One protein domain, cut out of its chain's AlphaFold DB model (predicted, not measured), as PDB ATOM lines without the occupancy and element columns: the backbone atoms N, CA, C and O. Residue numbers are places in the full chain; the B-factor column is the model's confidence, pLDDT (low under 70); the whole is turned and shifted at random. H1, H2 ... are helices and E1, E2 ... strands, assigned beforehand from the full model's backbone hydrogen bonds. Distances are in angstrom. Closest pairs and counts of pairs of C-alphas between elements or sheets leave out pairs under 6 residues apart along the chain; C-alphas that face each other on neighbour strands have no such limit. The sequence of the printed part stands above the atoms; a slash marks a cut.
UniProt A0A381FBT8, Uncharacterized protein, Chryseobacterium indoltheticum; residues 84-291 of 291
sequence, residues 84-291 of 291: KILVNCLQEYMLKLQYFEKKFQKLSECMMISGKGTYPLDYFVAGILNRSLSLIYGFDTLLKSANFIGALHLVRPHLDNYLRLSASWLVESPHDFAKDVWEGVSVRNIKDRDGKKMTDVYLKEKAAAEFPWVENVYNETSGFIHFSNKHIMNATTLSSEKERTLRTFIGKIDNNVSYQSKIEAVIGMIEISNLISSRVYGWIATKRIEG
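What this domain is: This is residues 84 to 291 of the 291 residues of an uncharacterized protein of Chryseobacterium indoltheticum (UniProt A0A381FBT8). Four long helices, H1, H2, H3 and H8, lie side by side as a bundle, and shorter helices pack on one side of it: H5 and H6 on H3, H4 on the first turn of H2. Past one end of the bundle, H7 leads into a small hairpin, E1 and E2, which helps make the length. The printed part has 208 residues with eight named helices and two named strands, in the order H1 to H7, E1, E2, H8; the two strands are antiparallel and the class is mostly helix. The whole is compact, with a radius of gyration of the C-alphas of 19.5 A, yet elongated, spanning 69 by 36 by 27 A.

Where its parts are: Find C-alpha 84 at (22.520, -10.601, 106.608); from there H1 runs 44.5 A through residues 84 to 113. Next come H2, residues 120 to 144, 36.8 A long, and H3, residues 148 to 167, 29.8 A long. Read on to H4 at residues 174 to 182, H5 at 200 to 210, H6 at 213 to 225, 18.7 A long, and H7 at 229 to 235. E1 is residues 236 to 238 and E2 residues 246 to 248. Look last for H8, residues 259 to 290, running 46.3 A from (21.924, -10.127, 116.477) to (-11.945, -38.038, 131.288).

How they stand to each other: Begin with the bundle, four helices that run along one another. H1 and H2 touch as a helical hairpin, opposite ways at a shallow tilt of 20 degrees, with C-alphas 101 and 133 closest at 6.3 A. H2 and H3 form the next hairpin, at 13 degrees, with C-alphas 139 and 151 closest at 4.8 A. H8 touches H1, the same way at 18 degrees, with C-alphas 111 and 284 closest at 5.1 A. H8 also touches H3, where C-alphas 162 and 276 are closest at 5.6 A. H1 and H3 are apart. H6 touches H3 at a steep tilt of 51 degrees, with C-alphas 156 and 221 closest at 5.3 A. H5 is about perpendicular to H3 and touches its residues 163 to 167 alone, with C-alphas 163 and 203 closest at 5.9 A. H4 touches residues 120 to 124 of H2 alone, C-alphas 120 and 175 being closest at 5.2 A. H6 and H7 only just touch, only at the corner, with 3 pairs of C-alphas within 8 A; C-alphas 223 and 230 are closest at 6.8 A. In the hairpin of E1 and E2, N 237 and O 247 are within hydrogen-bond range at 2.9 A. Every O i to N i+4 pair is within range in H2, H4, H7 and H8, against 23 of 26 in H1, 12 of 16 in H3, 6 of 7 in H5 and 8 of 9 in H6.

The domain as a whole: The two C-alphas farthest apart, those of Lys 116 and Lys 242, are 71.3 A apart. The printed part has no cut, and H4 to H5, residues 183 to 199, is the long link. Mean pLDDT of the printed part is 93.6; look for values under 70 at residues 239 to 243.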
ATOM      1  N   LYS A  84      23.679 -10.329 107.465       96.75
ATOM      2  CA  LYS A  84      22.520 -10.601 106.608       96.75
ATOM      3  C   LYS A  84      21.873 -11.930 106.981       96.75
ATOM      4  O   LYS A  84      20.644 -12.016 107.017       96.75
ATOM      5  N   ILE A  85      22.676 -12.954 107.273       97.44
ATOM      6  CA  ILE A  85      22.175 -14.257 107.732       97.44
ATOM      7  C   ILE A  85      21.475 -14.095 109.084       97.44
ATOM      8  O   ILE A  85      20.351 -14.567 109.257       97.44
ATOM      9  N   LEU A  86      22.101 -13.377 110.015       97.81
ATOM     10  CA  LEU A  86      21.567 -13.171 111.361       97.81
ATOM     11  C   LEU A  86      20.274 -12.342 111.361       97.81
ATOM     12  O   LEU A  86      19.319 -12.692 112.050       97.81
ATOM     13  N   VAL A  87      20.200 -11.278 110.558       96.62
ATOM     14  CA  VAL A  87      18.986 -10.459 110.394       96.62
ATOM     15  C   VAL A  87      17.837 -11.297 109.844       96.62
ATOM     16  O   VAL A  87      16.726 -11.218 110.370       96.62
ATOM     17  N   ASN A  88      18.089 -12.112 108.819       97.00
ATOM     18  CA  ASN A  88      17.061 -12.971 108.234       97.00
ATOM     19  C   ASN A  88      16.563 -14.017 109.241       97.00
ATOM     20  O   ASN A  88      15.355 -14.199 109.379       97.00
ATOM     21  N   CYS A  89      17.474 -14.651 109.986       97.38
ATOM     22  CA  CYS A  89      17.133 -15.595 111.052       97.38
ATOM     23  C   CYS A  89      16.292 -14.925 112.151       97.38
ATOM     24  O   CYS A  89      15.236 -15.434 112.528       97.38
ATOM     25  N   LEU A  90      16.699 -13.736 112.608       97.44
ATOM     26  CA  LEU A  90      15.942 -12.966 113.592       97.44
ATOM     27  C   LEU A  90      14.526 -12.654 113.093       97.44
ATOM     28  O   LEU A  90      13.560 -12.831 113.833       97.44
ATOM     29  N   GLN A  91      14.384 -12.207 111.844       96.69
ATOM     30  CA  GLN A  91      13.078 -11.922 111.245       96.69
ATOM     31  C   GLN A  91      12.204 -13.176 111.157       96.69
ATOM     32  O   GLN A  91      11.020 -13.116 111.492       96.69
ATOM     33  N   GLU A  92      12.776 -14.310 110.754       95.94
ATOM     34  CA  GLU A  92      12.072 -15.591 110.710       95.94
ATOM     35  C   GLU A  92      11.549 -15.985 112.097       95.94
ATOM     36  O   GLU A  92      10.364 -16.280 112.261       95.94
ATOM     37  N   TYR A  93      12.399 -15.942 113.121       97.69
ATOM     38  CA  TYR A  93      12.011 -16.356 114.468       97.69
ATOM     39  C   TYR A  93      11.021 -15.382 115.105       97.69
ATOM     40  O   TYR A  93      10.091 -15.807 115.786       97.69
ATOM     41  N   MET A  94      11.124 -14.085 114.812       97.50
ATOM     42  CA  MET A  94      10.112 -13.113 115.230       97.50
ATOM     43  C   MET A  94       8.738 -13.408 114.622       97.50
ATOM     44  O   MET A  94       7.729 -13.304 115.318       97.50
ATOM     45  N   LEU A  95       8.680 -13.824 113.353       96.12
ATOM     46  CA  LEU A  95       7.425 -14.238 112.720       96.12
ATOM     47  C   LEU A  95       6.862 -15.514 113.359       96.12
ATOM     48  O   LEU A  95       5.659 -15.575 113.614       96.12
ATOM     49  N   LYS A  96       7.712 -16.501 113.669       96.31
ATOM     50  CA  LYS A  96       7.310 -17.711 114.413       96.31
ATOM     51  C   LYS A  96       6.740 -17.364 115.789       96.31
ATOM     52  O   LYS A  96       5.682 -17.870 116.157       96.31
ATOM     53  N   LEU A  97       7.397 -16.462 116.523       98.00
ATOM     54  CA  LEU A  97       6.949 -16.002 117.836       98.00
ATOM     55  C   LEU A  97       5.587 -15.296 117.758       98.00
ATOM     56  O   LEU A  97       4.681 -15.629 118.515       98.00
ATOM     57  N   GLN A  98       5.413 -14.366 116.815       96.56
ATOM     58  CA  GLN A  98       4.130 -13.685 116.585       96.56
ATOM     59  C   GLN A  98       3.012 -14.681 116.242       96.56
ATOM     60  O   GLN A  98       1.865 -14.509 116.652       96.56
ATOM     61  N   TYR A  99       3.339 -15.763 115.534       95.31
ATOM     62  CA  TYR A  99       2.363 -16.771 115.134       95.31
ATOM     63  C   TYR A  99       1.771 -17.572 116.310       95.31
ATOM     64  O   TYR A  99       0.700 -18.175 116.166       95.31
ATOM     65  N   PHE A 100       2.389 -17.530 117.499       97.12
ATOM     66  CA  PHE A 100       1.775 -18.085 118.709       97.12
ATOM     67  C   PHE A 100       0.453 -17.419 119.078       97.12
ATOM     68  O   PHE A 100      -0.352 -18.062 119.744       97.12
ATOM     69  N   GLU A 101       0.167 -16.206 118.596       96.44
ATOM     70  CA  GLU A 101      -1.158 -15.601 118.738       96.44
ATOM     71  C   GLU A 101      -2.258 -16.518 118.204       96.44
ATOM     72  O   GLU A 101      -3.152 -16.930 118.950       96.44
ATOM     73  N   LYS A 102      -2.143 -16.932 116.939       95.81
ATOM     74  CA  LYS A 102      -3.125 -17.821 116.311       95.81
ATOM     75  C   LYS A 102      -3.130 -19.206 116.958       95.81
ATOM     76  O   LYS A 102      -4.196 -19.794 117.137       95.81
ATOM     77  N   LYS A 103      -1.958 -19.733 117.338       96.88
ATOM     78  CA  LYS A 103      -1.852 -21.046 118.002       96.88
ATOM     79  C   LYS A 103      -2.533 -21.046 119.372       96.88
ATOM     80  O   LYS A 103      -3.312 -21.950 119.655       96.88
ATOM     81  N   PHE A 104      -2.299 -20.030 120.202       98.25
ATOM     82  CA  PHE A 104      -2.933 -19.902 121.516       98.25
ATOM     83  C   PHE A 104      -4.433 -19.640 121.412       98.25
ATOM     84  O   PHE A 104      -5.189 -20.222 122.184       98.25
ATOM     85  N   GLN A 105      -4.890 -18.844 120.439       97.31
ATOM     86  CA  GLN A 105      -6.323 -18.690 120.167       97.31
ATOM     87  C   GLN A 105      -6.962 -20.033 119.801       97.31
ATOM     88  O   GLN A 105      -7.994 -20.395 120.366       97.31
ATOM     89  N   LYS A 106      -6.316 -20.815 118.924       96.88
ATOM     90  CA  LYS A 106      -6.815 -22.135 118.529       96.88
ATOM     91  C   LYS A 106      -6.818 -23.139 119.683       96.88
ATOM     92  O   LYS A 106      -7.769 -23.903 119.839       96.88
ATOM     93  N   LEU A 107      -5.777 -23.140 120.511       97.94
ATOM     94  CA  LEU A 107      -5.725 -23.969 121.715       97.94
ATOM     95  C   LEU A 107      -6.806 -23.571 122.721       97.94
ATOM     96  O   LEU A 107      -7.473 -24.447 123.259       97.94
ATOM     97  N   SER A 108      -7.022 -22.272 122.928       97.25
ATOM     98  CA  SER A 108      -8.069 -21.759 123.815       97.25
ATOM     99  C   SER A 108      -9.463 -22.191 123.352       97.25
ATOM    100  O   SER A 108     -10.220 -22.756 124.138       97.25
ATOM    101  N   GLU A 109      -9.779 -22.020 122.064       95.62
ATOM    102  CA  GLU A 109     -11.030 -22.507 121.469       95.62
ATOM    103  C   GLU A 109     -11.201 -24.012 121.718       95.62
ATOM    104  O   GLU A 109     -12.218 -24.455 122.249       95.62
ATOM    105  N   CYS A 110     -10.173 -24.795 121.384       95.69
ATOM    106  CA  CYS A 110     -10.181 -26.245 121.519       95.69
ATOM    107  C   CYS A 110     -10.384 -26.703 122.974       95.69
ATOM    108  O   CYS A 110     -11.145 -27.634 123.235       95.69
ATOM    109  N   MET A 111      -9.736 -26.035 123.926       96.44
ATOM    110  CA  MET A 111      -9.874 -26.283 125.362       96.44
ATOM    111  C   MET A 111     -11.300 -26.036 125.850       96.44
ATOM    112  O   MET A 111     -11.844 -26.864 126.583       96.44
ATOM    113  N   MET A 112     -11.927 -24.944 125.410       95.19
ATOM    114  CA  MET A 112     -13.280 -24.575 125.834       95.19
ATOM    115  C   MET A 112     -14.359 -25.541 125.325       95.19
ATOM    116  O   MET A 112     -15.372 -25.709 125.996       95.19
ATOM    117  N   ILE A 113     -14.144 -26.191 124.176       92.81
ATOM    118  CA  ILE A 113     -15.105 -27.148 123.590       92.81
ATOM    119  C   ILE A 113     -14.819 -28.618 123.935       92.81
ATOM    120  O   ILE A 113     -15.628 -29.489 123.619       92.81
ATOM    121  N   SER A 114     -13.653 -28.915 124.514       93.69
ATOM    122  CA  SER A 114     -13.280 -30.285 124.888       93.69
ATOM    123  C   SER A 114     -13.946 -30.699 126.204       93.69
ATOM    124  O   SER A 114     -14.210 -29.854 127.057       93.69
ATOM    125  N   GLY A 115     -14.177 -31.999 126.391       90.56
ATOM    126  CA  GLY A 115     -14.915 -32.563 127.530       90.56
ATOM    127  C   GLY A 115     -16.414 -32.241 127.511       90.56
ATOM    128  O   GLY A 115     -16.954 -31.792 126.497       90.56
ATOM    129  N   LYS A 116     -17.100 -32.471 128.635       88.94
ATOM    130  CA  LYS A 116     -18.551 -32.244 128.797       88.94
ATOM    131  C   LYS A 116     -18.898 -30.864 129.353       88.94
ATOM    132  O   LYS A 116     -20.077 -30.555 129.530       88.94
ATOM    133  N   GLY A 117     -17.904 -30.024 129.633       90.31
ATOM    134  CA  GLY A 117     -18.126 -28.686 130.169       90.31
ATOM    135  C   GLY A 117     -16.857 -27.861 130.361       90.31
ATOM    136  O   GLY A 117     -15.766 -28.219 129.906       90.31
ATOM    137  N   THR A 118     -17.024 -26.729 131.044       93.06
ATOM    138  CA  THR A 118     -15.923 -25.868 131.473       93.06
ATOM    139  C   THR A 118     -15.549 -26.140 132.927       93.06
ATOM    140  O   THR A 118     -16.395 -26.451 133.767       93.06
ATOM    141  N   TYR A 119     -14.264 -26.005 133.231       94.12
ATOM    142  CA  TYR A 119     -13.671 -26.302 134.531       94.12
ATOM    143  C   TYR A 119     -12.894 -25.093 135.053       94.12
ATOM    144  O   TYR A 119     -12.428 -24.273 134.259       94.12
ATOM    145  N   PRO A 120     -12.653 -24.990 136.372       95.50
ATOM    146  CA  PRO A 120     -11.838 -23.915 136.932       95.50
ATOM    147  C   PRO A 120     -10.463 -23.771 136.267       95.50
ATOM    148  O   PRO A 120      -9.988 -22.670 136.006       95.50
ATOM    149  N   LEU A 121      -9.849 -24.899 135.904       96.81
ATOM    150  CA  LEU A 121      -8.560 -24.887 135.224       96.81
ATOM    151  C   LEU A 121      -8.630 -24.206 133.843       96.81
ATOM    152  O   LEU A 121      -7.667 -23.546 133.464       96.81
ATOM    153  N   ASP A 122      -9.763 -24.266 133.131       97.31
ATOM    154  CA  ASP A 122      -9.914 -23.642 131.808       97.31
ATOM    155  C   ASP A 122      -9.700 -22.126 131.867       97.31
ATOM    156  O   ASP A 122      -8.953 -21.577 131.055       97.31
ATOM    157  N   TYR A 123     -10.294 -21.421 132.839       96.19
ATOM    158  CA  TYR A 123     -10.107 -19.964 132.907       96.19
ATOM    159  C   TYR A 123      -8.785 -19.560 133.567       96.19
ATOM    160  O   TYR A 123      -8.260 -18.491 133.253       96.19
ATOM    161  N   PHE A 124      -8.193 -20.414 134.412       97.94
ATOM    162  CA  PHE A 124      -6.806 -20.225 134.844       97.94
ATOM    163  C   PHE A 124      -5.854 -20.270 133.640       97.94
ATOM    164  O   PHE A 124      -5.068 -19.343 133.433       97.94
ATOM    165  N   VAL A 125      -5.991 -21.288 132.783       98.25
ATOM    166  CA  VAL A 125      -5.226 -21.414 131.536       98.25
ATOM    167  C   VAL A 125      -5.518 -20.249 130.588       98.25
ATOM    168  O   VAL A 125      -4.580 -19.675 130.039       98.25
ATOM    169  N   ALA A 126      -6.775 -19.823 130.435       98.06
ATOM    170  CA  ALA A 126      -7.118 -18.659 129.610       98.06
ATOM    171  C   ALA A 126      -6.407 -17.377 130.085       98.06
ATOM    172  O   ALA A 126      -5.898 -16.611 129.264       98.06
ATOM    173  N   GLY A 127      -6.301 -17.167 131.403       97.88
ATOM    174  CA  GLY A 127      -5.527 -16.068 131.986       97.88
ATOM    175  C   GLY A 127      -4.034 -16.149 131.650       97.88
ATOM    176  O   GLY A 127      -3.432 -15.142 131.263       97.88
ATOM    177  N   ILE A 128      -3.448 -17.348 131.724       98.50
ATOM    178  CA  ILE A 128      -2.057 -17.605 131.324       98.50
ATOM    179  C   ILE A 128      -1.840 -17.321 129.833       98.50
ATOM    180  O   ILE A 128      -0.881 -16.628 129.484       98.50
ATOM    181  N   LEU A 129      -2.725 -17.797 128.953       98.69
ATOM    182  CA  LEU A 129      -2.637 -17.554 127.509       98.69
ATOM    183  C   LEU A 129      -2.741 -16.057 127.195       98.69
ATOM    184  O   LEU A 129      -1.904 -15.525 126.470       98.69
ATOM    185  N   ASN A 130      -3.691 -15.344 127.805       98.56
ATOM    186  CA  ASN A 130      -3.855 -13.904 127.595       98.56
ATOM    187  C   ASN A 130      -2.633 -13.094 128.070       98.56
ATOM    188  O   ASN A 130      -2.146 -12.206 127.361       98.56
ATOM    189  N   ARG A 131      -2.085 -13.423 129.249       98.50
ATOM    190  CA  ARG A 131      -0.843 -12.802 129.742       98.50
ATOM    191  C   ARG A 131       0.331 -13.124 128.822       98.50
ATOM    192  O   ARG A 131       1.144 -12.245 128.561       98.50
ATOM    193  N   SER A 132       0.408 -14.348 128.307       98.75
ATOM    194  CA  SER A 132       1.455 -14.766 127.368       98.75
ATOM    195  C   SER A 132       1.414 -13.958 126.072       98.75
ATOM    196  O   SER A 132       2.441 -13.426 125.665       98.75
ATOM    197  N   LEU A 133       0.234 -13.768 125.473       98.69
ATOM    198  CA  LEU A 133       0.076 -12.921 124.283       98.69
ATOM    199  C   LEU A 133       0.464 -11.465 124.548       98.69
ATOM    200  O   LEU A 133       1.160 -10.855 123.738       98.69
ATOM    201  N   SER A 134       0.093 -10.931 125.713       98.69
ATOM    202  CA  SER A 134       0.481  -9.575 126.120       98.69
ATOM    203  C   SER A 134       2.003  -9.421 126.237       98.69
ATOM    204  O   SER A 134       2.564  -8.418 125.796       98.69
ATOM    205  N   LEU A 135       2.690 -10.423 126.801       98.69
ATOM    206  CA  LEU A 135       4.149 -10.430 126.935       98.69
ATOM    207  C   LEU A 135       4.852 -10.594 125.587       98.69
ATOM    208  O   LEU A 135       5.824  -9.888 125.333       98.69
ATOM    209  N   ILE A 136       4.350 -11.469 124.712       98.69
ATOM    210  CA  ILE A 136       4.865 -11.647 123.348       98.69
ATOM    211  C   ILE A 136       4.757 -10.338 122.561       98.69
ATOM    212  O   ILE A 136       5.741  -9.888 121.975       98.69
ATOM    213  N   TYR A 137       3.592  -9.688 122.597       98.69
ATOM    214  CA  TYR A 137       3.377  -8.412 121.917       98.69
ATOM    215  C   TYR A 137       4.277  -7.296 122.467       98.69
ATOM    216  O   TYR A 137       4.880  -6.536 121.703       98.69
ATOM    217  N   GLY A 138       4.421  -7.216 123.793       98.69
ATOM    218  CA  GLY A 138       5.336  -6.271 124.437       98.69
ATOM    219  C   GLY A 138       6.796  -6.518 124.050       98.69
ATOM    220  O   GLY A 138       7.514  -5.575 123.721       98.69
ATOM    221  N   PHE A 139       7.223  -7.782 124.030       98.62
ATOM    222  CA  PHE A 139       8.574  -8.185 123.642       98.62
ATOM    223  C   PHE A 139       8.870  -7.796 122.192       98.62
ATOM    224  O   PHE A 139       9.886  -7.153 121.923       98.62
ATOM    225  N   ASP A 140       7.953  -8.105 121.273       98.31
ATOM    226  CA  ASP A 140       8.054  -7.741 119.859       98.31
ATOM    227  C   ASP A 140       8.170  -6.223 119.661       98.31
ATOM    228  O   ASP A 140       9.058  -5.744 118.950       98.31
ATOM    229  N   THR A 141       7.324  -5.459 120.354       98.50
ATOM    230  CA  THR A 141       7.313  -3.992 120.291       98.50
ATOM    231  C   THR A 141       8.637  -3.391 120.766       98.50
ATOM    232  O   THR A 141       9.188  -2.496 120.115       98.50
ATOM    233  N   LEU A 142       9.168  -3.877 121.892       98.06
ATOM    234  CA  LEU A 142      10.430  -3.400 122.460       98.06
ATOM    235  C   LEU A 142      11.617  -3.765 121.571       98.06
ATOM    236  O   LEU A 142      12.460  -2.907 121.307       98.06
ATOM    237  N   LEU A 143      11.655  -4.988 121.037       96.50
ATOM    238  CA  LEU A 143      12.742  -5.423 120.164       96.50
ATOM    239  C   LEU A 143      12.771  -4.627 118.848       96.50
ATOM    240  O   LEU A 143      13.838  -4.175 118.431       96.50
ATOM    241  N   LYS A 144      11.607  -4.372 118.232       96.00
ATOM    242  CA  LYS A 144      11.480  -3.524 117.026       96.00
ATOM    243  C   LYS A 144      11.848  -2.063 117.280       96.00
ATOM    244  O   LYS A 144      12.346  -1.393 116.381       96.00
ATOM    245  N   SER A 145      11.639  -1.581 118.503       96.50
ATOM    246  CA  SER A 145      12.007  -0.223 118.924       96.50
ATOM    247  C   SER A 145      13.477  -0.096 119.341       96.50
ATOM    248  O   SER A 145      13.859   0.942 119.882       96.50
ATOM    249  N   ALA A 146      14.284  -1.143 119.121       95.19
ATOM    250  CA  ALA A 146      15.663  -1.244 119.582       95.19
ATOM    251  C   ALA A 146      15.783  -0.990 121.092       95.19
ATOM    252  O   ALA A 146      16.632  -0.224 121.514       95.19
ATOM    253  N   ASN A 147      14.901  -1.573 121.906       95.12
ATOM    254  CA  ASN A 147      14.990  -1.557 123.366       95.12
ATOM    255  C   ASN A 147      15.125  -2.995 123.887       95.12
ATOM    256  O   ASN A 147      14.203  -3.574 124.466       95.12
ATOM    257  N   PHE A 148      16.288  -3.588 123.639       93.69
ATOM    258  CA  PHE A 148      16.611  -4.972 123.958       93.69
ATOM    259  C   PHE A 148      16.635  -5.237 125.458       93.69
ATOM    260  O   PHE A 148      16.088  -6.243 125.901       93.69
ATOM    261  N   ILE A 149      17.206  -4.326 126.256       90.94
ATOM    262  CA  ILE A 149      17.204  -4.467 127.719       90.94
ATOM    263  C   ILE A 149      15.761  -4.568 128.214       90.94
ATOM    264  O   ILE A 149      15.443  -5.497 128.950       90.94
ATOM    265  N   GLY A 150      14.874  -3.672 127.766       93.12
ATOM    266  CA  GLY A 150      13.451  -3.740 128.092       93.12
ATOM    267  C   GLY A 150      12.800  -5.043 127.627       93.12
ATOM    268  O   GLY A 150      12.043  -5.644 128.384       93.12
ATOM    269  N   ALA A 151      13.116  -5.517 126.418       96.06
ATOM    270  CA  ALA A 151      12.589  -6.780 125.900       96.06
ATOM    271  C   ALA A 151      13.012  -7.985 126.763       96.06
ATOM    272  O   ALA A 151      12.173  -8.816 127.110       96.06
ATOM    273  N   LEU A 152      14.277  -8.056 127.195       93.38
ATOM    274  CA  LEU A 152      14.790  -9.144 128.040       93.38
ATOM    275  C   LEU A 152      14.052  -9.276 129.376       93.38
ATOM    276  O   LEU A 152      13.892 -10.391 129.879       93.38
ATOM    277  N   HIS A 153      13.539  -8.169 129.925       93.31
ATOM    278  CA  HIS A 153      12.727  -8.211 131.144       93.31
ATOM    279  C   HIS A 153      11.443  -9.018 130.959       93.31
ATOM    280  O   HIS A 153      10.900  -9.488 131.950       93.31
ATOM    281  N   LEU A 154      10.945  -9.180 129.729       97.88
ATOM    282  CA  LEU A 154       9.697  -9.890 129.446       97.88
ATOM    283  C   LEU A 154       9.884 -11.405 129.288       97.88
ATOM    284  O   LEU A 154       8.916 -12.147 129.449       97.88
ATOM    285  N   VAL A 155      11.119 -11.882 129.093       98.12
ATOM    286  CA  VAL A 155      11.419 -13.324 129.022       98.12
ATOM    287  C   VAL A 155      11.162 -14.001 130.371       98.12
ATOM    288  O   VAL A 155      10.502 -15.037 130.436       98.12
ATOM    289  N   ARG A 156      11.602 -13.386 131.478       96.44
ATOM    290  CA  ARG A 156      11.400 -13.922 132.836       96.44
ATOM    291  C   ARG A 156       9.920 -14.094 133.226       96.44
ATOM    292  O   ARG A 156       9.568 -15.196 133.650       96.44
ATOM    293  N   PRO A 157       9.039 -13.077 133.112       97.56
ATOM    294  CA  PRO A 157       7.625 -13.221 133.437       97.56
ATOM    295  C   PRO A 157       6.885 -14.135 132.456       97.56
ATOM    296  O   PRO A 157       5.858 -14.699 132.840       97.56
ATOM    297  N   HIS A 158       7.385 -14.313 131.227       98.62
ATOM    298  CA  HIS A 158       6.851 -15.324 130.313       98.62
ATOM    299  C   HIS A 158       7.215 -16.728 130.800       98.62
ATOM    300  O   HIS A 158       6.347 -17.590 130.893       98.62
ATOM    301  N   LEU A 159       8.456 -16.944 131.248       98.56
ATOM    302  CA  LEU A 159       8.836 -18.199 131.904       98.56
ATOM    303  C   LEU A 159       7.991 -18.441 133.164       98.56
ATOM    304  O   LEU A 159       7.551 -19.562 133.400       98.56
ATOM    305  N   ASP A 160       7.686 -17.398 133.942       97.25
ATOM    306  CA  ASP A 160       6.785 -17.520 135.093       97.25
ATOM    307  C   ASP A 160       5.373 -17.961 134.720       97.25
ATOM    308  O   ASP A 160       4.764 -18.695 135.495       97.25
ATOM    309  N   ASN A 161       4.839 -17.556 133.562       97.75
ATOM    310  CA  ASN A 161       3.560 -18.094 133.088       97.75
ATOM    311  C   ASN A 161       3.626 -19.616 132.989       97.75
ATOM    312  O   ASN A 161       2.752 -20.297 133.520       97.75
ATOM    313  N   TYR A 162       4.684 -20.138 132.366       98.56
ATOM    314  CA  TYR A 162       4.886 -21.577 132.280       98.56
ATOM    315  C   TYR A 162       5.045 -22.220 133.665       98.56
ATOM    316  O   TYR A 162       4.385 -23.217 133.936       98.56
ATOM    317  N   LEU A 163       5.849 -21.650 134.567       98.38
ATOM    318  CA  LEU A 163       6.050 -22.215 135.910       98.38
ATOM    319  C   LEU A 163       4.759 -22.237 136.742       98.38
ATOM    320  O   LEU A 163       4.509 -23.183 137.486       98.38
ATOM    321  N   ARG A 164       3.916 -21.204 136.637       97.81
ATOM    322  CA  ARG A 164       2.605 -21.187 137.309       97.81
ATOM    323  C   ARG A 164       1.615 -22.140 136.664       97.81
ATOM    324  O   ARG A 164       0.813 -22.726 137.381       97.81
ATOM    325  N   LEU A 165       1.684 -22.302 135.346       98.12
ATOM    326  CA  LEU A 165       0.900 -23.297 134.634       98.12
ATOM    327  C   LEU A 165       1.306 -24.707 135.071       98.12
ATOM    328  O   LEU A 165       0.455 -25.464 135.508       98.12
ATOM    329  N   SER A 166       2.595 -25.046 135.059       97.44
ATOM    330  CA  SER A 166       3.074 -26.385 135.429       97.44
ATOM    331  C   SER A 166       2.719 -26.786 136.866       97.44
ATOM    332  O   SER A 166       2.510 -27.969 137.129       97.44
ATOM    333  N   ALA A 167       2.557 -25.821 137.778       97.62
ATOM    334  CA  ALA A 167       2.098 -26.064 139.145       97.62
ATOM    335  C   ALA A 167       0.742 -26.794 139.216       97.62
ATOM    336  O   ALA A 167       0.550 -27.619 140.112       97.62
ATOM    337  N   SER A 168      -0.169 -26.580 138.256       97.12
ATOM    338  CA  SER A 168      -1.463 -27.278 138.246       97.12
ATOM    339  C   SER A 168      -1.333 -28.785 138.008       97.12
ATOM    340  O   SER A 168      -2.266 -29.516 138.311       97.12
ATOM    341  N   TRP A 169      -0.185 -29.266 137.519       96.06
ATOM    342  CA  TRP A 169       0.117 -30.696 137.381       96.06
ATOM    343  C   TRP A 169       0.832 -31.288 138.602       96.06
ATOM    344  O   TRP A 169       1.015 -32.500 138.677       96.06
ATOM    345  N   LEU A 170       1.245 -30.473 139.576       97.12
ATOM    346  CA  LEU A 170       1.937 -30.951 140.779       97.12
ATOM    347  C   LEU A 170       0.973 -31.256 141.934       97.12
ATOM    348  O   LEU A 170       1.307 -32.037 142.827       97.12
ATOM    349  N   VAL A 171      -0.225 -30.678 141.905       97.38
ATOM    350  CA  VAL A 171      -1.274 -30.864 142.916       97.38
ATOM    351  C   VAL A 171      -2.117 -32.118 142.664       97.38
ATOM    352  O   VAL A 171      -2.101 -32.673 141.567       97.38
ATOM    353  N   GLU A 172      -2.865 -32.556 143.679       94.94
ATOM    354  CA  GLU A 172      -3.842 -33.650 143.547       94.94
ATOM    355  C   GLU A 172      -5.111 -33.212 142.803       94.94
ATOM    356  O   GLU A 172      -5.613 -33.944 141.958       94.94
ATOM    357  N   SER A 173      -5.610 -32.004 143.095       95.75
ATOM    358  CA  SER A 173      -6.799 -31.422 142.461       95.75
ATOM    359  C   SER A 173      -6.420 -30.144 141.701       95.75
ATOM    360  O   SER A 173      -6.338 -29.065 142.300       95.75
ATOM    361  N   PRO A 174      -6.194 -30.220 140.372       95.94
ATOM    362  CA  PRO A 174      -5.902 -29.047 139.541       95.94
ATOM    363  C   PRO A 174      -7.023 -28.000 139.558       95.94
ATOM    364  O   PRO A 174      -6.777 -26.807 139.380       95.94
ATOM    365  N   HIS A 175      -8.266 -28.437 139.776       95.50
ATOM    366  CA  HIS A 175      -9.426 -27.554 139.839       95.50
ATOM    367  C   HIS A 175      -9.482 -26.751 141.131       95.50
ATOM    368  O   HIS A 175      -9.781 -25.560 141.071       95.50
ATOM    369  N   ASP A 176      -9.175 -27.361 142.275       97.06
ATOM    370  CA  ASP A 176      -9.134 -26.622 143.538       97.06
ATOM    371  C   ASP A 176      -7.917 -25.697 143.585       97.06
ATOM    372  O   ASP A 176      -8.059 -24.540 143.960       97.06
ATOM    373  N   PHE A 177      -6.773 -26.126 143.036       98.06
ATOM    374  CA  PHE A 177      -5.639 -25.231 142.787       98.06
ATOM    375  C   PHE A 177      -6.040 -23.994 141.971       98.06
ATOM    376  O   PHE A 177      -5.710 -22.869 142.342       98.06
ATOM    377  N   ALA A 178      -6.759 -24.180 140.860       97.56
ATOM    378  CA  ALA A 178      -7.182 -23.065 140.017       97.56
ATOM    379  C   ALA A 178      -8.143 -22.112 140.754       97.56
ATOM    380  O   ALA A 178      -8.005 -20.895 140.620       97.56
ATOM    381  N   LYS A 179      -9.074 -22.649 141.559       97.00
ATOM    382  CA  LYS A 179      -9.975 -21.846 142.403       97.00
ATOM    383  C   LYS A 179      -9.202 -21.035 143.442       97.00
ATOM    384  O   LYS A 179      -9.400 -19.826 143.503       97.00
ATOM    385  N   ASP A 180      -8.284 -21.659 144.179       97.12
ATOM    386  CA  ASP A 180      -7.454 -20.981 145.185       97.12
ATOM    387  C   ASP A 180      -6.718 -19.782 144.568       97.12
ATOM    388  O   ASP A 180      -6.684 -18.684 145.132       97.12
ATOM    389  N   VAL A 181      -6.145 -19.961 143.373       96.94
ATOM    390  CA  VAL A 181      -5.430 -18.875 142.693       96.94
ATOM    391  C   VAL A 181      -6.375 -17.759 142.243       96.94
ATOM    392  O   VAL A 181      -6.013 -16.587 142.358       96.94
ATOM    393  N   TRP A 182      -7.586 -18.073 141.774       93.19
ATOM    394  CA  TRP A 182      -8.593 -17.041 141.482       93.19
ATOM    395  C   TRP A 182      -9.019 -16.250 142.713       93.19
ATOM    396  O   TRP A 182      -9.249 -15.047 142.606       93.19
ATOM    397  N   GLU A 183      -9.075 -16.891 143.876       95.31
ATOM    398  CA  GLU A 183      -9.359 -16.235 145.156       95.31
ATOM    399  C   GLU A 183      -8.170 -15.405 145.678       95.31
ATOM    400  O   GLU A 183      -8.257 -14.750 146.716       95.31
ATOM    401  N   GLY A 184      -7.058 -15.374 144.935       94.31
ATOM    402  CA  GLY A 184      -5.881 -14.563 145.234       94.31
ATOM    403  C   GLY A 184      -4.838 -15.280 146.087       94.31
ATOM    404  O   GLY A 184      -3.867 -14.651 146.526       94.31
ATOM    405  N   VAL A 185      -4.981 -16.590 146.316       97.06
ATOM    406  CA  VAL A 185      -3.953 -17.373 147.002       97.06
ATOM    407  C   VAL A 185      -2.707 -17.424 146.122       97.06
ATOM    408  O   VAL A 185      -2.707 -17.880 144.981       97.06
ATOM    409  N   SER A 186      -1.591 -16.950 146.671       96.31
ATOM    410  CA  SER A 186      -0.311 -17.032 145.977       96.31
ATOM    411  C   SER A 186       0.107 -18.494 145.800       96.31
ATOM    412  O   SER A 186       0.194 -19.222 146.787       96.31
ATOM    413  N   VAL A 187       0.475 -18.891 144.577       96.88
ATOM    414  CA  VAL A 187       0.948 -20.254 144.254       96.88
ATOM    415  C   VAL A 187       2.058 -20.731 145.198       96.88
ATOM    416  O   VAL A 187       2.053 -21.884 145.609       96.88
ATOM    417  N   ARG A 188       2.942 -19.833 145.658       97.19
ATOM    418  CA  ARG A 188       4.011 -20.166 146.621       97.19
ATOM    419  C   ARG A 188       3.511 -20.686 147.975       97.19
ATOM    420  O   ARG A 188       4.288 -21.264 148.732       97.19
ATOM    421  N   ASN A 189       2.258 -20.398 148.320       96.88
ATOM    422  CA  ASN A 189       1.625 -20.823 149.563       96.88
ATOM    423  C   ASN A 189       0.848 -22.134 149.399       96.88
ATOM    424  O   ASN A 189       0.566 -22.774 150.412       96.88
ATOM    425  N   ILE A 190       0.543 -22.534 148.163       97.62
ATOM    426  CA  ILE A 190      -0.128 -23.794 147.854       97.62
ATOM    427  C   ILE A 190       0.910 -24.921 147.898       97.62
ATOM    428  O   ILE A 190       2.080 -24.735 147.535       97.62
ATOM    429  N   LYS A 191       0.495 -26.079 148.406       97.75
ATOM    430  CA  LYS A 191       1.328 -27.278 148.475       97.75
ATOM    431  C   LYS A 191       1.056 -28.183 147.282       97.75
ATOM    432  O   LYS A 191      -0.076 -28.256 146.818       97.75
ATOM    433  N   ASP A 192       2.087 -28.866 146.811       97.69
ATOM    434  CA  ASP A 192       1.928 -29.974 145.874       97.69
ATOM    435  C   ASP A 192       1.378 -31.233 146.572       97.69
ATOM    436  O   ASP A 192       1.138 -31.236 147.784       97.69
ATOM    437  N   ARG A 193       1.208 -32.315 145.804       97.50
ATOM    438  CA  ARG A 193       0.751 -33.621 146.313       97.50
ATOM    439  C   ARG A 193       1.647 -34.220 147.408       97.50
ATOM    440  O   ARG A 193       1.172 -34.987 148.233       97.50
ATOM    441  N   ASP A 194       2.923 -33.833 147.454       96.69
ATOM    442  CA  ASP A 194       3.890 -34.302 148.454       96.69
ATOM    443  C   ASP A 194       3.930 -33.387 149.698       96.69
ATOM    444  O   ASP A 194       4.770 -33.543 150.589       96.69
ATOM    445  N   GLY A 195       3.047 -32.386 149.769       96.56
ATOM    446  CA  GLY A 195       2.960 -31.440 150.876       96.56
ATOM    447  C   GLY A 195       4.021 -30.331 150.861       96.56
ATOM    448  O   GLY A 195       4.136 -29.590 151.850       96.56
ATOM    449  N   LYS A 196       4.784 -30.171 149.773       97.56
ATOM    450  CA  LYS A 196       5.824 -29.141 149.607       97.56
ATOM    451  C   LYS A 196       5.240 -27.857 149.028       97.56
ATOM    452  O   LYS A 196       4.471 -27.878 148.077       97.56
ATOM    453  N   LYS A 197       5.636 -26.708 149.585       97.38
ATOM    454  CA  LYS A 197       5.217 -25.392 149.075       97.38
ATOM    455  C   LYS A 197       5.796 -25.122 147.686       97.38
ATOM    456  O   LYS A 197       7.003 -25.252 147.490       97.38
ATOM    457  N   MET A 198       4.960 -24.645 146.767       97.75
ATOM    458  CA  MET A 198       5.329 -24.396 145.368       97.75
ATOM    459  C   MET A 198       5.988 -23.027 145.151       97.75
ATOM    460  O   MET A 198       5.489 -22.171 144.417       97.75
ATOM    461  N   THR A 199       7.114 -22.793 145.827       97.69
ATOM    462  CA  THR A 199       7.932 -21.583 145.635       97.69
ATOM    463  C   THR A 199       8.512 -21.513 144.221       97.69
ATOM    464  O   THR A 199       8.571 -22.511 143.508       97.69
ATOM    465  N   ASP A 200       8.985 -20.337 143.809       95.19
ATOM    466  CA  ASP A 200       9.550 -20.151 142.463       95.19
ATOM    467  C   ASP A 200      10.781 -21.034 142.235       95.19
ATOM    468  O   ASP A 200      10.926 -21.627 141.171       95.19
ATOM    469  N   VAL A 201      11.614 -21.193 143.271       95.75
ATOM    470  CA  VAL A 201      12.759 -22.114 143.254       95.75
ATOM    471  C   VAL A 201      12.289 -23.554 143.062       95.75
ATOM    472  O   VAL A 201      12.822 -24.249 142.204       95.75
ATOM    473  N   TYR A 202      11.253 -23.977 143.792       97.75
ATOM    474  CA  TYR A 202      10.713 -25.329 143.678       97.75
ATOM    475  C   TYR A 202      10.146 -25.618 142.284       97.75
ATOM    476  O   TYR A 202      10.440 -26.650 141.683       97.75
ATOM    477  N   LEU A 203       9.356 -24.690 141.740       97.94
ATOM    478  CA  LEU A 203       8.779 -24.827 140.402       97.94
ATOM    479  C   LEU A 203       9.860 -24.820 139.320       97.94
ATOM    480  O   LEU A 203       9.782 -25.615 138.385       97.94
ATOM    481  N   LYS A 204      10.890 -23.976 139.468       97.31
ATOM    482  CA  LYS A 204      12.074 -23.982 138.601       97.31
ATOM    483  C   LYS A 204      12.764 -25.345 138.635       97.31
ATOM    484  O   LYS A 204      13.039 -25.887 137.575       97.31
ATOM    485  N   GLU A 205      13.028 -25.908 139.812       97.50
ATOM    486  CA  GLU A 205      13.682 -27.219 139.954       97.50
ATOM    487  C   GLU A 205      12.868 -28.341 139.302       97.50
ATOM    488  O   GLU A 205      13.420 -29.160 138.569       97.50
ATOM    489  N   LYS A 206      11.543 -28.351 139.502       97.56
ATOM    490  CA  LYS A 206      10.648 -29.313 138.844       97.56
ATOM    491  C   LYS A 206      10.665 -29.170 137.326       97.56
ATOM    492  O   LYS A 206      10.745 -30.174 136.630       97.56
ATOM    493  N   ALA A 207      10.624 -27.941 136.818       97.31
ATOM    494  CA  ALA A 207      10.695 -27.681 135.387       97.31
ATOM    495  C   ALA A 207      12.067 -28.041 134.794       97.31
ATOM    496  O   ALA A 207      12.118 -28.609 133.711       97.31
ATOM    497  N   ALA A 208      13.163 -27.751 135.498       97.56
ATOM    498  CA  ALA A 208      14.527 -28.029 135.050       97.56
ATOM    499  C   ALA A 208      14.850 -29.530 135.002       97.56
ATOM    500  O   ALA A 208      15.664 -29.950 134.184       97.56
ATOM    501  N   ALA A 209      14.189 -30.341 135.832       96.69
ATOM    502  CA  ALA A 209      14.307 -31.796 135.767       96.69
ATOM    503  C   ALA A 209      13.798 -32.375 134.432       96.69
ATOM    504  O   ALA A 209      14.314 -33.389 133.974       96.69
ATOM    505  N   GLU A 210      12.809 -31.728 133.807       94.25
ATOM    506  CA  GLU A 210      12.263 -32.116 132.497       94.25
ATOM    507  C   GLU A 210      12.931 -31.339 131.351       94.25
ATOM    508  O   GLU A 210      13.207 -31.888 130.288       94.25
ATOM    509  N   PHE A 211      13.253 -30.064 131.587       95.94
ATOM    510  CA  PHE A 211      13.811 -29.137 130.607       95.94
ATOM    511  C   PHE A 211      15.038 -28.416 131.190       95.94
ATOM    512  O   PHE A 211      14.905 -27.296 131.694       95.94
ATOM    513  N   PRO A 212      16.250 -29.002 131.114       96.19
ATOM    514  CA  PRO A 212      17.441 -28.470 131.791       96.19
ATOM    515  C   PRO A 212      17.768 -27.003 131.475       96.19
ATOM    516  O   PRO A 212      18.271 -26.272 132.328       96.19
ATOM    517  N   TRP A 213      17.430 -26.534 130.270       95.88
ATOM    518  CA  TRP A 213      17.640 -25.145 129.851       95.88
ATOM    519  C   TRP A 213      16.849 -24.122 130.687       95.88
ATOM    520  O   TRP A 213      17.261 -22.962 130.773       95.88
ATOM    521  N   VAL A 214      15.745 -24.530 131.329       97.19
ATOM    522  CA  VAL A 214      14.887 -23.649 132.139       97.19
ATOM    523  C   VAL A 214      15.669 -23.015 133.280       97.19
ATOM    524  O   VAL A 214      15.461 -21.839 133.572       97.19
ATOM    525  N   GLU A 215      16.583 -23.753 133.912       96.00
ATOM    526  CA  GLU A 215      17.391 -23.202 134.999       96.00
ATOM    527  C   GLU A 215      18.290 -22.062 134.516       96.00
ATOM    528  O   GLU A 215      18.333 -21.005 135.151       96.00
ATOM    529  N   ASN A 216      18.957 -22.249 133.376       94.94
ATOM    530  CA  ASN A 216      19.816 -21.222 132.801       94.94
ATOM    531  C   ASN A 216      19.000 -19.968 132.454       94.94
ATOM    532  O   ASN A 216      19.290 -18.880 132.949       94.94
ATOM    533  N   VAL A 217      17.900 -20.125 131.709       95.31
ATOM    534  CA  VAL A 217      17.024 -18.998 131.348       95.31
ATOM    535  C   VAL A 217      16.476 -18.305 132.593       95.31
ATOM    536  O   VAL A 217      16.488 -17.077 132.659       95.31
ATOM    537  N   TYR A 218      16.041 -19.050 133.609       95.81
ATOM    538  CA  TYR A 218      15.564 -18.483 134.870       95.81
ATOM    539  C   TYR A 218      16.628 -17.605 135.534       95.81
ATOM    540  O   TYR A 218      16.345 -16.457 135.892       95.81
ATOM    541  N   ASN A 219      17.842 -18.129 135.711       92.62
ATOM    542  CA  ASN A 219      18.921 -17.440 136.417       92.62
ATOM    543  C   ASN A 219      19.388 -16.208 135.633       92.62
ATOM    544  O   ASN A 219      19.453 -15.104 136.183       92.62
ATOM    545  N   GLU A 220      19.615 -16.370 134.330       91.25
ATOM    546  CA  GLU A 220      20.098 -15.304 133.459       91.25
ATOM    547  C   GLU A 220      19.082 -14.167 133.330       91.25
ATOM    548  O   GLU A 220      19.472 -12.995 133.356       91.25
ATOM    549  N   THR A 221      17.788 -14.490 133.232       91.19
ATOM    550  CA  THR A 221      16.719 -13.490 133.089       91.19
ATOM    551  C   THR A 221      16.331 -12.836 134.414       91.19
ATOM    552  O   THR A 221      15.981 -11.656 134.434       91.19
ATOM    553  N   SER A 222      16.483 -13.531 135.546       88.75
ATOM    554  CA  SER A 222      16.296 -12.932 136.879       88.75
ATOM    555  C   SER A 222      17.300 -11.806 137.148       88.75
ATOM    556  O   SER A 222      16.958 -10.812 137.791       88.75
ATOM    557  N   GLY A 223      18.510 -11.906 136.587       85.00
ATOM    558  CA  GLY A 223      19.511 -10.840 136.622       85.00
ATOM    559  C   GLY A 223      19.124  -9.574 135.847       85.00
ATOM    560  O   GLY A 223      19.772  -8.550 136.037       85.00
ATOM    561  N   PHE A 224      18.096  -9.615 134.995       85.12
ATOM    562  CA  PHE A 224      17.524  -8.422 134.359       85.12
ATOM    563  C   PHE A 224      16.339  -7.851 135.141       85.12
ATOM    564  O   PHE A 224      16.048  -6.677 135.000       85.12
ATOM    565  N   ILE A 225      15.686  -8.629 136.008       86.44
ATOM    566  CA  ILE A 225      14.600  -8.119 136.862       86.44
ATOM    567  C   ILE A 225      15.142  -7.277 138.019       86.44
ATOM    568  O   ILE A 225      14.581  -6.236 138.358       86.44
ATOM    569  N   HIS A 226      16.231  -7.728 138.641       85.06
ATOM    570  CA  HIS A 226      16.908  -6.988 139.699       85.06
ATOM    571  C   HIS A 226      18.150  -6.300 139.144       85.06
ATOM    572  O   HIS A 226      18.906  -6.909 138.389       85.06
ATOM    573  N   PHE A 227      18.393  -5.050 139.552       83.12
ATOM    574  CA  PHE A 227      19.604  -4.340 139.152       83.12
ATOM    575  C   PHE A 227      20.852  -5.161 139.516       83.12
ATOM    576  O   PHE A 227      21.006  -5.623 140.647       83.12
ATOM    577  N   SER A 228      21.728  -5.360 138.536       85.50
ATOM    578  CA  SER A 228      22.830  -6.325 138.581       85.50
ATOM    579  C   SER A 228      23.991  -5.873 137.693       85.50
ATOM    580  O   SER A 228      23.868  -4.912 136.928       85.50
ATOM    581  N   ASN A 229      25.106  -6.606 137.728       82.69
ATOM    582  CA  ASN A 229      26.242  -6.389 136.827       82.69
ATOM    583  C   ASN A 229      25.846  -6.406 135.341       82.69
ATOM    584  O   ASN A 229      26.457  -5.687 134.555       82.69
ATOM    585  N   LYS A 230      24.793  -7.139 134.955       82.38
ATOM    586  CA  LYS A 230      24.288  -7.167 133.573       82.38
ATOM    587  C   LYS A 230      23.861  -5.794 133.064       82.38
ATOM    588  O   LYS A 230      24.069  -5.470 131.900       82.38
ATOM    589  N   HIS A 231      23.313  -4.963 133.947       84.38
ATOM    590  CA  HIS A 231      22.910  -3.600 133.611       84.38
ATOM    591  C   HIS A 231      24.130  -2.714 133.341       84.38
ATOM    592  O   HIS A 231      24.133  -1.937 132.391       84.38
ATOM    593  N   ILE A 232      25.186  -2.877 134.143       84.25
ATOM    594  CA  ILE A 232      26.449  -2.148 133.981       84.25
ATOM    595  C   ILE A 232      27.151  -2.595 132.693       84.25
ATOM    596  O   ILE A 232      27.558  -1.752 131.903       84.25
ATOM    597  N   MET A 233      27.247  -3.904 132.445       80.50
ATOM    598  CA  MET A 233      27.911  -4.460 131.258       80.50
ATOM    599  C   MET A 233      27.192  -4.117 129.947       80.50
ATOM    600  O   MET A 233      27.853  -3.913 128.935       80.50
ATOM    601  N   ASN A 234      25.861  -3.998 129.960       78.75
ATOM    602  CA  ASN A 234      25.113  -3.538 128.787       78.75
ATOM    603  C   ASN A 234      25.267  -2.034 128.523       78.75
ATOM    604  O   ASN A 234      25.147  -1.595 127.382       78.75
ATOM    605  N   ALA A 235      25.511  -1.231 129.564       84.06
ATOM    606  CA  ALA A 235      25.712   0.206 129.419       84.06
ATOM    607  C   ALA A 235      27.174   0.569 129.120       84.06
ATOM    608  O   ALA A 235      27.422   1.576 128.462       84.06
ATOM    609  N   THR A 236      28.145  -0.218 129.592       82.56
ATOM    610  CA  THR A 236      29.569   0.133 129.565       82.56
ATOM    611  C   THR A 236      30.409  -0.922 128.848       82.56
ATOM    612  O   THR A 236      30.480  -2.068 129.284       82.56
ATOM    613  N   THR A 237      31.123  -0.516 127.795       79.12
ATOM    614  CA  THR A 237      32.043  -1.370 127.024       79.12
ATOM    615  C   THR A 237      33.487  -0.865 127.084       79.12
ATOM    616  O   THR A 237      33.752   0.322 127.303       79.12
ATOM    617  N   LEU A 238      34.448  -1.776 126.899       75.44
ATOM    618  CA  LEU A 238      35.871  -1.442 126.783       75.44
ATOM    619  C   LEU A 238      36.160  -1.014 125.336       75.44
ATOM    620  O   LEU A 238      35.857  -1.766 124.412       75.44
ATOM    621  N   SER A 239      36.728   0.175 125.107       64.81
ATOM    622  CA  SER A 239      36.919   0.661 123.729       64.81
ATOM    623  C   SER A 239      38.111   0.038 122.993       64.81
ATOM    624  O   SER A 239      38.122   0.076 121.767       64.81
ATOM    625  N   SER A 240      39.102  -0.518 123.703       60.44
ATOM    626  CA  SER A 240      40.127  -1.451 123.192       60.44
ATOM    627  C   SER A 240      40.984  -1.996 124.348       60.44
ATOM    628  O   SER A 240      41.062  -1.366 125.397       60.44
ATOM    629  N   GLU A 241      41.676  -3.129 124.174       56.78
ATOM    630  CA  GLU A 241      42.618  -3.649 125.191       56.78
ATOM    631  C   GLU A 241      43.851  -2.748 125.399       56.78
ATOM    632  O   GLU A 241      44.484  -2.787 126.455       56.78
ATOM    633  N   LYS A 242      44.204  -1.926 124.400       56.66
ATOM    634  CA  LYS A 242      45.397  -1.062 124.427       56.66
ATOM    635  C   LYS A 242      45.154   0.289 125.095       56.66
ATOM    636  O   LYS A 242      46.083   0.864 125.655       56.66
ATOM    637  N   GLU A 243      43.923   0.784 125.066       57.16
ATOM    638  CA  GLU A 243      43.530   2.034 125.706       57.16
ATOM    639  C   GLU A 243      42.584   1.703 126.858       57.16
ATOM    640  O   GLU A 243      41.487   1.207 126.626       57.16
ATOM    641  N   ARG A 244      42.994   1.973 128.105       72.44
ATOM    642  CA  ARG A 244      42.206   1.749 129.339       72.44
ATOM    643  C   ARG A 244      41.001   2.702 129.446       72.44
ATOM    644  O   ARG A 244      40.788   3.338 130.475       72.44
ATOM    645  N   THR A 245      40.234   2.821 128.375       78.19
ATOM    646  CA  THR A 245      39.130   3.750 128.200       78.19
ATOM    647  C   THR A 245      37.824   2.962 128.240       78.19
ATOM    648  O   THR A 245      37.612   2.014 127.480       78.19
ATOM    649  N   LEU A 246      36.945   3.358 129.159       83.69
ATOM    650  CA  LEU A 246      35.581   2.850 129.259       83.69
ATOM    651  C   LEU A 246      34.649   3.768 128.473       83.69
ATOM    652  O   LEU A 246      34.720   4.991 128.610       83.69
ATOM    653  N   ARG A 247      33.754   3.187 127.675       82.06
ATOM    654  CA  ARG A 247      32.658   3.912 127.031       82.06
ATOM    655  C   ARG A 247      31.353   3.510 127.683       82.06
ATOM    656  O   ARG A 247      30.982   2.345 127.627       82.06
ATOM    657  N   THR A 248      30.657   4.483 128.257       86.94
ATOM    658  CA  THR A 248      29.308   4.293 128.792       86.94
ATOM    659  C   THR A 248      28.297   4.933 127.860       86.94
ATOM    660  O   THR A 248      28.433   6.098 127.484       86.94
ATOM    661  N   PHE A 249      27.276   4.172 127.508       86.88
ATOM    662  CA  PHE A 249      26.140   4.613 126.733       86.88
ATOM    663  C   PHE A 249      24.933   4.830 127.647       86.88
ATOM    664  O   PHE A 249      24.585   3.972 128.457       86.88
ATOM    665  N   ILE A 250      24.288   5.987 127.501       88.50
ATOM    666  CA  ILE A 250      23.053   6.336 128.206       88.50
ATOM    667  C   ILE A 250      22.036   6.736 127.146       88.50
ATOM    668  O   ILE A 250      22.154   7.785 126.515       88.50
ATOM    669  N   GLY A 251      21.033   5.892 126.944       87.38
ATOM    670  CA  GLY A 251      20.007   6.112 125.940       87.38
ATOM    671  C   GLY A 251      18.865   5.121 126.088       87.38
ATOM    672  O   GLY A 251      18.979   4.113 126.779       87.38
ATOM    673  N   LYS A 252      17.745   5.433 125.435       87.88
ATOM    674  CA  LYS A 252      16.553   4.573 125.412       87.88
ATOM    675  C   LYS A 252      16.602   3.474 124.341       87.88
ATOM    676  O   LYS A 252      15.687   2.661 124.295       87.88
ATOM    677  N   ILE A 253      17.601   3.522 123.457       91.00
ATOM    678  CA  ILE A 253      17.800   2.566 122.365       91.00
ATOM    679  C   ILE A 253      19.071   1.750 122.591       91.00
ATOM    680  O   ILE A 253      19.958   2.191 123.313       91.00
ATOM    681  N   ASP A 254      19.161   0.597 121.950       85.06
ATOM    682  CA  ASP A 254      20.299  -0.307 121.997       85.06
ATOM    683  C   ASP A 254      21.588   0.389 121.563       85.06
ATOM    684  O   ASP A 254      21.606   1.188 120.625       85.06
ATOM    685  N   ASN A 255      22.693  -0.005 122.191       82.44
ATOM    686  CA  ASN A 255      24.037   0.353 121.766       82.44
ATOM    687  C   ASN A 255      24.839  -0.927 121.529       82.44
ATOM    688  O   ASN A 255      25.289  -1.557 122.480       82.44
ATOM    689  N   ASN A 256      25.002  -1.306 120.259       81.56
ATOM    690  CA  ASN A 256      25.779  -2.474 119.823       81.56
ATOM    691  C   ASN A 256      25.326  -3.827 120.408       81.56
ATOM    692  O   ASN A 256      26.150  -4.695 120.685       81.56
ATOM    693  N   VAL A 257      24.017  -4.039 120.568       88.75
ATOM    694  CA  VAL A 257      23.481  -5.373 120.887       88.75
ATOM    695  C   VAL A 257      23.607  -6.278 119.660       88.75
ATOM    696  O   VAL A 257      23.058  -5.952 118.603       88.75
ATOM    697  N   SER A 258      24.281  -7.421 119.810       92.25
ATOM    698  CA  SER A 258      24.482  -8.378 118.717       92.25
ATOM    699  C   SER A 258      23.175  -9.039 118.273       92.25
ATOM    700  O   SER A 258      22.266  -9.274 119.077       92.25
ATOM    701  N   TYR A 259      23.078  -9.385 116.987       95.50
ATOM    702  CA  TYR A 259      21.924 -10.127 116.477       95.50
ATOM    703  C   TYR A 259      21.808 -11.513 117.112       95.50
ATOM    704  O   TYR A 259      20.692 -11.940 117.380       95.50
ATOM    705  N   GLN A 260      22.921 -12.173 117.440       95.94
ATOM    706  CA  GLN A 260      22.925 -13.449 118.159       95.94
ATOM    707  C   GLN A 260      22.206 -13.334 119.510       95.94
ATOM    708  O   GLN A 260      21.343 -14.154 119.802       95.94
ATOM    709  N   SER A 261      22.464 -12.267 120.280       94.19
ATOM    710  CA  SER A 261      21.772 -12.026 121.559       94.19
ATOM    711  C   SER A 261      20.268 -11.805 121.360       94.19
ATOM    712  O   SER A 261      19.443 -12.262 122.150       94.19
ATOM    713  N   LYS A 262      19.889 -11.108 120.280       96.75
ATOM    714  CA  LYS A 262      18.478 -10.904 119.918       96.75
ATOM    715  C   LYS A 262      17.812 -12.224 119.538       96.75
ATOM    716  O   LYS A 262      16.718 -12.495 120.019       96.75
ATOM    717  N   ILE A 263      18.472 -13.045 118.721       98.12
ATOM    718  CA  ILE A 263      17.996 -14.374 118.318       98.12
ATOM    719  C   ILE A 263      17.825 -15.263 119.554       98.12
ATOM    720  O   ILE A 263      16.763 -15.855 119.713       98.12
ATOM    721  N   GLU A 264      18.802 -15.300 120.461       97.12
ATOM    722  CA  GLU A 264      18.733 -16.071 121.709       97.12
ATOM    723  C   GLU A 264      17.507 -15.696 122.553       97.12
ATOM    724  O   GLU A 264      16.750 -16.566 122.985       97.12
ATOM    725  N   ALA A 265      17.250 -14.396 122.729       97.31
ATOM    726  CA  ALA A 265      16.081 -13.923 123.464       97.31
ATOM    727  C   ALA A 265      14.757 -14.347 122.802       97.31
ATOM    728  O   ALA A 265      13.813 -14.738 123.492       97.31
ATOM    729  N   VAL A 266      14.688 -14.302 121.466       98.50
ATOM    730  CA  VAL A 266      13.513 -14.749 120.700       98.50
ATOM    731  C   VAL A 266      13.317 -16.257 120.829       98.50
ATOM    732  O   VAL A 266      12.190 -16.693 121.060       98.50
ATOM    733  N   ILE A 267      14.390 -17.051 120.743       98.25
ATOM    734  CA  ILE A 267      14.345 -18.502 120.975       98.25
ATOM    735  C   ILE A 267      13.792 -18.783 122.371       98.25
ATOM    736  O   ILE A 267      12.864 -19.576 122.498       98.25
ATOM    737  N   GLY A 268      14.273 -18.084 123.404       98.06
ATOM    738  CA  GLY A 268      13.752 -18.225 124.765       98.06
ATOM    739  C   GLY A 268      12.240 -17.989 124.843       98.06
ATOM    740  O   GLY A 268      11.513 -18.791 125.427       98.06
ATOM    741  N   MET A 269      11.736 -16.933 124.196       98.69
ATOM    742  CA  MET A 269      10.296 -16.657 124.128       98.69
ATOM    743  C   MET A 269       9.514 -17.748 123.382       98.69
ATOM    744  O   MET A 269       8.413 -18.111 123.811       98.69
ATOM    745  N   ILE A 270      10.058 -18.282 122.284       98.69
ATOM    746  CA  ILE A 270       9.437 -19.371 121.517       98.69
ATOM    747  C   ILE A 270       9.393 -20.657 122.343       98.69
ATOM    748  O   ILE A 270       8.330 -21.264 122.448       98.69
ATOM    749  N   GLU A 271      10.497 -21.048 122.975       98.31
ATOM    750  CA  GLU A 271      10.572 -22.294 123.743       98.31
ATOM    751  C   GLU A 271       9.653 -22.268 124.966       98.31
ATOM    752  O   GLU A 271       8.932 -23.227 125.235       98.31
ATOM    753  N   ILE A 272       9.557 -21.135 125.664       98.75
ATOM    754  CA  ILE A 272       8.557 -20.969 126.730       98.75
ATOM    755  C   ILE A 272       7.132 -21.123 126.169       98.75
ATOM    756  O   ILE A 272       6.273 -21.744 126.797       98.75
ATOM    757  N   SER A 273       6.873 -20.594 124.971       98.75
ATOM    758  CA  SER A 273       5.565 -20.711 124.320       98.75
ATOM    759  C   SER A 273       5.257 -22.150 123.883       98.75
ATOM    760  O   SER A 273       4.116 -22.585 124.033       98.75
ATOM    761  N   ASN A 274       6.257 -22.916 123.432       98.44
ATOM    762  CA  ASN A 274       6.157 -24.360 123.177       98.44
ATOM    763  C   ASN A 274       5.737 -25.123 124.439       98.44
ATOM    764  O   ASN A 274       4.832 -25.962 124.396       98.44
ATOM    765  N   LEU A 275       6.364 -24.819 125.579       98.31
ATOM    766  CA  LEU A 275       6.034 -25.455 126.855       98.31
ATOM    767  C   LEU A 275       4.591 -25.159 127.284       98.31
ATOM    768  O   LEU A 275       3.863 -26.068 127.687       98.31
ATOM    769  N   ILE A 276       4.148 -23.906 127.143       98.75
ATOM    770  CA  ILE A 276       2.763 -23.508 127.428       98.75
ATOM    771  C   ILE A 276       1.788 -24.235 126.495       98.75
ATOM    772  O   ILE A 276       0.850 -24.864 126.984       98.75
ATOM    773  N   SER A 277       2.031 -24.219 125.178       98.38
ATOM    774  CA  SER A 277       1.215 -24.936 124.184       98.38
ATOM    775  C   SER A 277       1.063 -26.415 124.520       98.38
ATOM    776  O   SER A 277      -0.047 -26.946 124.493       98.38
ATOM    777  N   SER A 278       2.166 -27.071 124.882       97.31
ATOM    778  CA  SER A 278       2.192 -28.500 125.203       97.31
ATOM    779  C   SER A 278       1.367 -28.819 126.449       97.31
ATOM    780  O   SER A 278       0.592 -29.773 126.448       97.31
ATOM    781  N   ARG A 279       1.460 -27.991 127.499       97.38
ATOM    782  CA  ARG A 279       0.640 -28.149 128.711       97.38
ATOM    783  C   ARG A 279      -0.843 -27.908 128.444       97.38
ATOM    784  O   ARG A 279      -1.673 -28.689 128.905       97.38
ATOM    785  N   VAL A 280      -1.189 -26.887 127.657       98.31
ATOM    786  CA  VAL A 280      -2.588 -26.636 127.264       98.31
ATOM    787  C   VAL A 280      -3.139 -27.799 126.440       98.31
ATOM    788  O   VAL A 280      -4.259 -28.243 126.682       98.31
ATOM    789  N   TYR A 281      -2.351 -28.345 125.510       97.81
ATOM    790  CA  TYR A 281      -2.746 -29.534 124.762       97.81
ATOM    791  C   TYR A 281      -2.930 -30.763 125.659       97.81
ATOM    792  O   TYR A 281      -3.927 -31.466 125.518       97.81
ATOM    793  N   GLY A 282      -2.033 -30.998 126.618       96.31
ATOM    794  CA  GLY A 282      -2.193 -32.083 127.592       96.31
ATOM    795  C   GLY A 282      -3.506 -31.972 128.372       96.31
ATOM    796  O   GLY A 282      -4.206 -32.966 128.565       96.31
ATOM    797  N   TRP A 283      -3.902 -30.751 128.744       96.94
ATOM    798  CA  TRP A 283      -5.203 -30.509 129.365       96.94
ATOM    799  C   TRP A 283      -6.375 -30.788 128.409       96.94
ATOM    800  O   TRP A 283      -7.304 -31.499 128.778       96.94
ATOM    801  N   ILE A 284      -6.305 -30.326 127.155       97.00
ATOM    802  CA  ILE A 284      -7.286 -30.655 126.104       97.00
ATOM    803  C   ILE A 284      -7.458 -32.173 125.960       97.00
ATOM    804  O   ILE A 284      -8.585 -32.664 125.931       97.00
ATOM    805  N   ALA A 285      -6.353 -32.913 125.867       95.38
ATOM    806  CA  ALA A 285      -6.362 -34.366 125.746       95.38
ATOM    807  C   ALA A 285      -7.009 -35.028 126.970       95.38
ATOM    808  O   ALA A 285      -7.886 -35.871 126.805       95.38
ATOM    809  N   THR A 286      -6.667 -34.572 128.178       94.69
ATOM    810  CA  THR A 286      -7.273 -35.053 129.431       94.69
ATOM    811  C   THR A 286      -8.789 -34.848 129.423       94.69
ATOM    812  O   THR A 286      -9.538 -35.797 129.631       94.69
ATOM    813  N   LYS A 287      -9.271 -33.645 129.073       94.38
ATOM    814  CA  LYS A 287     -10.715 -33.359 128.969       94.38
ATOM    815  C   LYS A 287     -11.428 -34.253 127.959       94.38
ATOM    816  O   LYS A 287     -12.577 -34.615 128.165       94.38
ATOM    817  N   ARG A 288     -10.780 -34.583 126.844       94.19
ATOM    818  CA  ARG A 288     -11.370 -35.449 125.815       94.19
ATOM    819  C   ARG A 288     -11.531 -36.897 126.275       94.19
ATOM    820  O   ARG A 288     -12.385 -37.585 125.730       94.19
ATOM    821  N   ILE A 289     -10.706 -37.350 127.215       91.56
ATOM    822  CA  ILE A 289     -10.705 -38.727 127.723       91.56
ATOM    823  C   ILE A 289     -11.582 -38.838 128.973       91.56
ATOM    824  O   ILE A 289     -12.428 -39.722 129.061       91.56
ATOM    825  N   GLU A 290     -11.384 -37.936 129.933       88.00
ATOM    826  CA  GLU A 290     -11.945 -38.038 131.288       88.00
ATOM    827  C   GLU A 290     -13.072 -37.035 131.570       88.00
ATOM    828  O   GLU A 290     -13.764 -37.152 132.583       88.00
ATOM    829  N   GLY A 291     -13.227 -36.025 130.710       78.06
ATOM    830  CA  GLY A 291     -14.139 -34.899 130.918       78.06
ATOM    831  C   GLY A 291     -15.596 -35.163 130.587       78.06
ATOM    832  O   GLY A 291     -16.003 -36.283 130.205       78.06
TER     833      GLY A 291